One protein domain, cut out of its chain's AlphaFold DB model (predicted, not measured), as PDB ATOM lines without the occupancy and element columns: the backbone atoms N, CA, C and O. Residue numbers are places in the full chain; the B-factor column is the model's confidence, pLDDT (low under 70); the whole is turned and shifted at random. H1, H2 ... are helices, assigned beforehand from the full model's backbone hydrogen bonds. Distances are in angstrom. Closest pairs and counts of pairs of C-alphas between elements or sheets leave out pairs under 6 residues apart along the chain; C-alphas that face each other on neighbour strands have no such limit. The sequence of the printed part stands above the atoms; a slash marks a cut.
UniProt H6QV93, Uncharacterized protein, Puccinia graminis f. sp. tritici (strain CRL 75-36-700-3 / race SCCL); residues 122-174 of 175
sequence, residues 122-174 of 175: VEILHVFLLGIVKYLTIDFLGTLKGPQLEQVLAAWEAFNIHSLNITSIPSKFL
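AT A GLANCE: This is residues 122 to 174 of the 175 residues of an uncharacterized protein of Puccinia graminis f. sp. tritici (strain CRL 75-36-700-3 / race SCCL) (UniProt H6QV93). A long helix, H1, and a shorter one, H2, make a V joined by a tight turn, with the first part of H1, residues 122 to 133, sticking out. From the far end of H2 a tail without a named element, residues 158 to 174, loops outward and folds back toward the space between the arms. The printed part has 53 residues, with two named helices in the order H1, H2 and no named strand; the class is all helix. It is loose, with a radius of gyration of the C-alphas of 12.7 A, and flat, spanning 37 by 26 by 13 A.

IN THESE COORDINATES: H1, residues 122 to 142, measures 28.9 A from C-alpha 122 at (169.322, 250.120, 259.407) to C-alpha 142. H2, residues 146 to 157, measures 16.6 A and ends with C-alpha 157 at (176.573, 250.223, 285.191).

HOW THE PARTS SIT: H1 and H2 are close but not clearly touching; their closest C-alphas, of Leu 141 and Leu 149, are 6.7 A apart. They run opposite ways at a shallow tilt of 33 degrees, only just short of steep. In H1 and H2 every O i to N i+4 pair is within hydrogen-bond range.

THE WHOLE: The C-alphas farthest apart, of Val 122 and Pro 147, are 36.8 A apart. The printed part has no cut. Residues 162 to 167 also stand free. The pLDDT is under 70 at residues 122 to 129 and 173 to 174.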
ATOM      1  N   VAL A 122     169.079 249.735 258.013       65.56
ATOM      2  CA  VAL A 122     169.322 250.120 259.407       65.56
ATOM      3  C   VAL A 122     168.183 249.683 260.327       65.56
ATOM      4  O   VAL A 122     168.468 249.228 261.424       65.56
ATOM      5  N   GLU A 123     166.920 249.732 259.910       64.31
ATOM      6  CA  GLU A 123     165.791 249.255 260.725       64.31
ATOM      7  C   GLU A 123     165.810 247.731 260.851       64.31
ATOM      8  O   GLU A 123     165.677 247.193 261.949       64.31
ATOM      9  N   ILE A 124     166.085 247.027 259.752       63.97
ATOM     10  CA  ILE A 124     166.212 245.566 259.749       63.97
ATOM     11  C   ILE A 124     167.464 245.116 260.504       63.97
ATOM     12  O   ILE A 124     167.397 244.192 261.313       63.97
ATOM     13  N   LEU A 125     168.599 245.788 260.302       65.38
ATOM     14  CA  LEU A 125     169.830 245.534 261.045       65.38
ATOM     15  C   LEU A 125     169.614 245.809 262.530       65.38
ATOM     16  O   LEU A 125     170.051 245.002 263.338       65.38
ATOM     17  N   HIS A 126     168.891 246.868 262.906       65.06
ATOM     18  CA  HIS A 126     168.501 247.072 264.298       65.06
ATOM     19  C   HIS A 126     167.639 245.916 264.808       65.06
ATOM     20  O   HIS A 126     167.920 245.432 265.890       65.06
ATOM     21  N   VAL A 127     166.656 245.405 264.062       66.06
ATOM     22  CA  VAL A 127     165.836 244.263 264.511       66.06
ATOM     23  C   VAL A 127     166.664 242.983 264.674       66.06
ATOM     24  O   VAL A 127     166.538 242.309 265.696       66.06
ATOM     25  N   PHE A 128     167.537 242.651 263.719       63.56
ATOM     26  CA  PHE A 128     168.392 241.462 263.807       63.56
ATOM     27  C   PHE A 128     169.464 241.598 264.886       63.56
ATOM     28  O   PHE A 128     169.652 240.669 265.669       63.56
ATOM     29  N   LEU A 129     170.143 242.745 264.960       66.31
ATOM     30  CA  LEU A 129     171.146 243.008 265.986       66.31
ATOM     31  C   LEU A 129     170.500 243.076 267.364       66.31
ATOM     32  O   LEU A 129     170.954 242.367 268.251       66.31
ATOM     33  N   LEU A 130     169.421 243.842 267.559       71.12
ATOM     34  CA  LEU A 130     168.733 243.857 268.849       71.12
ATOM     35  C   LEU A 130     168.193 242.477 269.195       71.12
ATOM     36  O   LEU A 130     168.355 242.075 270.332       71.12
ATOM     37  N   GLY A 131     167.578 241.745 268.267       72.69
ATOM     38  CA  GLY A 131     167.038 240.417 268.543       72.69
ATOM     39  C   GLY A 131     168.129 239.432 268.955       72.69
ATOM     40  O   GLY A 131     168.124 238.932 270.077       72.69
ATOM     41  N   ILE A 132     169.093 239.183 268.067       76.56
ATOM     42  CA  ILE A 132     170.150 238.188 268.285       76.56
ATOM     43  C   ILE A 132     171.014 238.573 269.486       76.56
ATOM     44  O   ILE A 132     171.235 237.738 270.358       76.56
ATOM     45  N   VAL A 133     171.460 239.833 269.575       77.75
ATOM     46  CA  VAL A 133     172.286 240.280 270.705       77.75
ATOM     47  C   VAL A 133     171.486 240.194 272.000       77.75
ATOM     48  O   VAL A 133     171.991 239.627 272.958       77.75
ATOM     49  N   LYS A 134     170.221 240.637 272.035       78.00
ATOM     50  CA  LYS A 134     169.387 240.536 273.244       78.00
ATOM     51  C   LYS A 134     169.243 239.095 273.717       78.00
ATOM     52  O   LYS A 134     169.466 238.836 274.894       78.00
ATOM     53  N   TYR A 135     168.866 238.168 272.838       81.44
ATOM     54  CA  TYR A 135     168.629 236.784 273.251       81.44
ATOM     55  C   TYR A 135     169.920 236.067 273.649       81.44
ATOM     56  O   TYR A 135     169.913 235.363 274.652       81.44
ATOM     57  N   LEU A 136     171.034 236.296 272.943       82.69
ATOM     58  CA  LEU A 136     172.336 235.742 273.330       82.69
ATOM     59  C   LEU A 136     172.848 236.336 274.645       82.69
ATOM     60  O   LEU A 136     173.413 235.616 275.462       82.69
ATOM     61  N   THR A 137     172.650 237.637 274.868       83.56
ATOM     62  CA  THR A 137     173.026 238.287 276.126       83.56
ATOM     63  C   THR A 137     172.191 237.757 277.287       83.56
ATOM     64  O   THR A 137     172.764 237.426 278.319       83.56
ATOM     65  N   ILE A 138     170.872 237.614 277.127       83.50
ATOM     66  CA  ILE A 138     169.999 237.047 278.168       83.50
ATOM     67  C   ILE A 138     170.374 235.590 278.464       83.50
ATOM     68  O   ILE A 138     170.500 235.225 279.631       83.50
ATOM     69  N   ASP A 139     170.586 234.770 277.432       86.75
ATOM     70  CA  ASP A 139     170.992 233.370 277.591       86.75
ATOM     71  C   ASP A 139     172.322 233.266 278.349       86.75
ATOM     72  O   ASP A 139     172.399 232.598 279.379       86.75
ATOM     73  N   PHE A 140     173.337 234.029 277.928       88.38
ATOM     74  CA  PHE A 140     174.623 234.098 278.617       88.38
ATOM     75  C   PHE A 140     174.472 234.495 280.089       88.38
ATOM     76  O   PHE A 140     174.999 233.806 280.962       88.38
ATOM     77  N   LEU A 141     173.730 235.567 280.382       87.94
ATOM     78  CA  LEU A 141     173.524 236.034 281.756       87.94
ATOM     79  C   LEU A 141     172.777 235.004 282.610       87.94
ATOM     80  O   LEU A 141     173.117 234.836 283.781       87.94
ATOM     81  N   GLY A 142     171.842 234.256 282.019       85.44
ATOM     82  CA  GLY A 142     171.138 233.149 282.669       85.44
ATOM     83  C   GLY A 142     172.045 231.980 283.071       85.44
ATOM     84  O   GLY A 142     171.713 231.242 283.998       85.44
ATOM     85  N   THR A 143     173.209 231.818 282.429       90.00
ATOM     86  CA  THR A 143     174.192 230.780 282.795       90.00
ATOM     87  C   THR A 143     175.121 231.174 283.949       90.00
ATOM     88  O   THR A 143     175.822 230.316 284.498       90.00
ATOM     89  N   LEU A 144     175.159 232.455 284.332       90.06
ATOM     90  CA  LEU A 144     176.094 232.960 285.335       90.06
ATOM     91  C   LEU A 144     175.636 232.644 286.762       90.06
ATOM     92  O   LEU A 144     174.461 232.724 287.111       90.06
ATOM     93  N   LYS A 145     176.599 232.338 287.637       89.25
ATOM     94  CA  LYS A 145     176.339 232.208 289.079       89.25
ATOM     95  C   LYS A 145     176.200 233.595 289.708       89.25
ATOM     96  O   LYS A 145     176.838 234.535 289.245       89.25
ATOM     97  N   GLY A 146     175.463 233.700 290.818       87.69
ATOM     98  CA  GLY A 146     175.169 234.974 291.504       87.69
ATOM     99  C   GLY A 146     176.348 235.961 291.596       87.69
ATOM    100  O   GLY A 146     176.233 237.060 291.063       87.69
ATOM    101  N   PRO A 147     177.521 235.566 292.132       91.06
ATOM    102  CA  PRO A 147     178.670 236.472 292.237       91.06
ATOM    103  C   PRO A 147     179.228 236.954 290.886       91.06
ATOM    104  O   PRO A 147     179.740 238.063 290.777       91.06
ATOM    105  N   GLN A 148     179.144 236.120 289.845       89.25
ATOM    106  CA  GLN A 148     179.601 236.467 288.494       89.25
ATOM    107  C   GLN A 148     178.611 237.414 287.814       89.25
ATOM    108  O   GLN A 148     179.026 238.363 287.154       89.25
ATOM    109  N   LEU A 149     177.312 237.172 288.005       88.81
ATOM    110  CA  LEU A 149     176.259 238.046 287.506       88.81
ATOM    111  C   LEU A 149     176.381 239.445 288.120       88.81
ATOM    112  O   LEU A 149     176.395 240.427 287.386       88.81
ATOM    113  N   GLU A 150     176.568 239.544 289.439       89.12
ATOM    114  CA  GLU A 150     176.773 240.824 290.132       89.12
ATOM    115  C   GLU A 150     177.972 241.604 289.576       89.12
ATOM    116  O   GLU A 150     177.874 242.809 289.347       89.12
ATOM    117  N   GLN A 151     179.085 240.920 289.293       91.94
ATOM    118  CA  GLN A 151     180.264 241.553 288.705       91.94
ATOM    119  C   GLN A 151     179.987 242.097 287.296       91.94
ATOM    120  O   GLN A 151     180.427 243.199 286.964       91.94
ATOM    121  N   VAL A 152     179.254 241.345 286.469       88.31
ATOM    122  CA  VAL A 152     178.887 241.772 285.112       88.31
ATOM    123  C   VAL A 152     177.923 242.957 285.150       88.31
ATOM    124  O   VAL A 152     178.139 243.928 284.426       88.31
ATOM    125  N   LEU A 153     176.912 242.935 286.024       88.25
ATOM    126  CA  LEU A 153     175.971 244.050 286.185       88.25
ATOM    127  C   LEU A 153     176.680 245.313 286.700       88.25
ATOM    128  O   LEU A 153     176.435 246.403 286.188       88.25
ATOM    129  N   ALA A 154     177.611 245.174 287.649       89.00
ATOM    130  CA  ALA A 154     178.406 246.294 288.149       89.00
ATOM    131  C   ALA A 154     179.311 246.897 287.060       89.00
ATOM    132  O   ALA A 154     179.408 248.118 286.941       89.00
ATOM    133  N   ALA A 155     179.945 246.056 286.237       88.44
ATOM    134  CA  ALA A 155     180.744 246.514 285.100       88.44
ATOM    135  C   ALA A 155     179.885 247.210 284.031       88.44
ATOM    136  O   ALA A 155     180.330 248.187 283.430       88.44
ATOM    137  N   TRP A 156     178.653 246.734 283.824       87.25
ATOM    138  CA  TRP A 156     177.696 247.336 282.900       87.25
ATOM    139  C   TRP A 156     177.267 248.738 283.346       87.25
ATOM    140  O   TRP A 156     177.307 249.674 282.554       87.25
ATOM    141  N   GLU A 157     176.924 248.911 284.623       86.75
ATOM    142  CA  GLU A 157     176.573 250.223 285.191       86.75
ATOM    143  C   GLU A 157     177.766 251.196 285.214       86.75
ATOM    144  O   GLU A 157     177.590 252.408 285.110       86.75
ATOM    145  N   ALA A 158     178.995 250.680 285.310       87.88
ATOM    146  CA  ALA A 158     180.213 251.487 285.256       87.88
ATOM    147  C   ALA A 158     180.618 251.905 283.826       87.88
ATOM    148  O   ALA A 158     181.599 252.635 283.652       87.88
ATOM    149  N   PHE A 159     179.905 251.444 282.794       84.88
ATOM    150  CA  PHE A 159     180.264 251.699 281.405       84.88
ATOM    151  C   PHE A 159     180.041 253.170 281.015       84.88
ATOM    152  O   PHE A 159     178.937 253.710 281.095       84.88
ATOM    153  N   ASN A 160     181.105 253.838 280.560       84.69
ATOM    154  CA  ASN A 160     181.050 255.252 280.193       84.69
ATOM    155  C   ASN A 160     180.462 255.448 278.785       84.69
ATOM    156  O   ASN A 160     181.115 255.186 277.776       84.69
ATOM    157  N   ILE A 161     179.247 255.989 278.733       84.31
ATOM    158  CA  ILE A 161     178.494 256.256 277.499       84.31
ATOM    159  C   ILE A 161     178.704 257.664 276.919       84.31
ATOM    160  O   ILE A 161     178.113 257.985 275.889       84.31
ATOM    161  N   HIS A 162     179.523 258.517 277.545       82.06
ATOM    162  CA  HIS A 162     179.617 259.944 277.205       82.06
ATOM    163  C   HIS A 162     179.971 260.194 275.730       82.06
ATOM    164  O   HIS A 162     179.410 261.089 275.103       82.06
ATOM    165  N   SER A 163     180.835 259.358 275.150       79.56
ATOM    166  CA  SER A 163     181.255 259.474 273.745       79.56
ATOM    167  C   SER A 163     180.338 258.750 272.750       79.56
ATOM    168  O   SER A 163     180.608 258.787 271.553       79.56
ATOM    169  N   LEU A 164     179.288 258.066 273.218       70.94
ATOM    170  CA  LEU A 164     178.431 257.213 272.384       70.94
ATOM    171  C   LEU A 164     177.092 257.863 272.004       70.94
ATOM    172  O   LEU A 164     176.389 257.311 271.167       70.94
ATOM    173  N   ASN A 165     176.737 259.024 272.572       78.62
ATOM    174  CA  ASN A 165     175.464 259.727 272.319       78.62
ATOM    175  C   ASN A 165     174.212 258.818 272.416       78.62
ATOM    176  O   ASN A 165     173.243 258.984 271.678       78.62
ATOM    177  N   ILE A 166     174.244 257.839 273.322       76.88
ATOM    178  CA  ILE A 166     173.123 256.947 273.644       76.88
ATOM    179  C   ILE A 166     172.698 257.169 275.092       76.88
ATOM    180  O   ILE A 166     173.503 257.571 275.929       76.88
ATOM    181  N   THR A 167     171.438 256.887 275.412       76.06
ATOM    182  CA  THR A 167     170.988 256.823 276.807       76.06
ATOM    183  C   THR A 167     171.545 255.571 277.482       76.06
ATOM    184  O   THR A 167     171.646 254.526 276.837       76.06
ATOM    185  N   SER A 168     171.865 255.651 278.780       75.69
ATOM    186  CA  SER A 168     172.284 254.464 279.540       75.69
ATOM    187  C   SER A 168     171.196 253.394 279.479       75.69
ATOM    188  O   SER A 168     170.009 253.720 279.564       75.69
ATOM    189  N   ILE A 169     171.602 252.133 279.313       74.25
ATOM    190  CA  ILE A 169     170.719 250.966 279.356       74.25
ATOM    191  C   ILE A 169     170.858 250.363 280.756       74.25
ATOM    192  O   ILE A 169     171.892 249.753 281.031       74.25
ATOM    193  N   PRO A 170     169.852 250.514 281.636       76.50
ATOM    194  CA  PRO A 170     169.900 249.953 282.978       76.50
ATOM    195  C   PRO A 170     170.154 248.447 282.973       76.50
ATOM    196  O   PRO A 170     169.480 247.703 282.257       76.50
ATOM    197  N   SER A 171     171.059 247.998 283.838       73.38
ATOM    198  CA  SER A 171     171.424 246.584 283.998       73.38
ATOM    199  C   SER A 171     170.219 245.682 284.316       73.38
ATOM    200  O   SER A 171     170.163 244.544 283.861       73.38
ATOM    201  N   LYS A 172     169.181 246.223 284.973       72.81
ATOM    202  CA  LYS A 172     167.890 245.549 285.235       72.81
ATOM    203  C   LYS A 172     167.129 245.077 283.989       72.81
ATOM    204  O   LYS A 172     166.180 244.322 284.126       72.81
ATOM    205  N   PHE A 173     167.453 245.581 282.796       67.81
ATOM    206  CA  PHE A 173     166.813 245.135 281.552       67.81
ATOM    207  C   PHE A 173     167.442 243.856 280.986       67.81
ATOM    208  O   PHE A 173     166.959 243.338 279.979       67.81
ATOM    209  N   LEU A 174     168.522 243.374 281.607       66.62
ATOM    210  CA  LEU A 174     169.297 242.212 281.176       66.62
ATOM    211  C   LEU A 174     169.047 240.953 282.029       66.62
ATOM    212  O   LEU A 174     169.575 239.892 281.705       66.62
TER     213      LEU A 174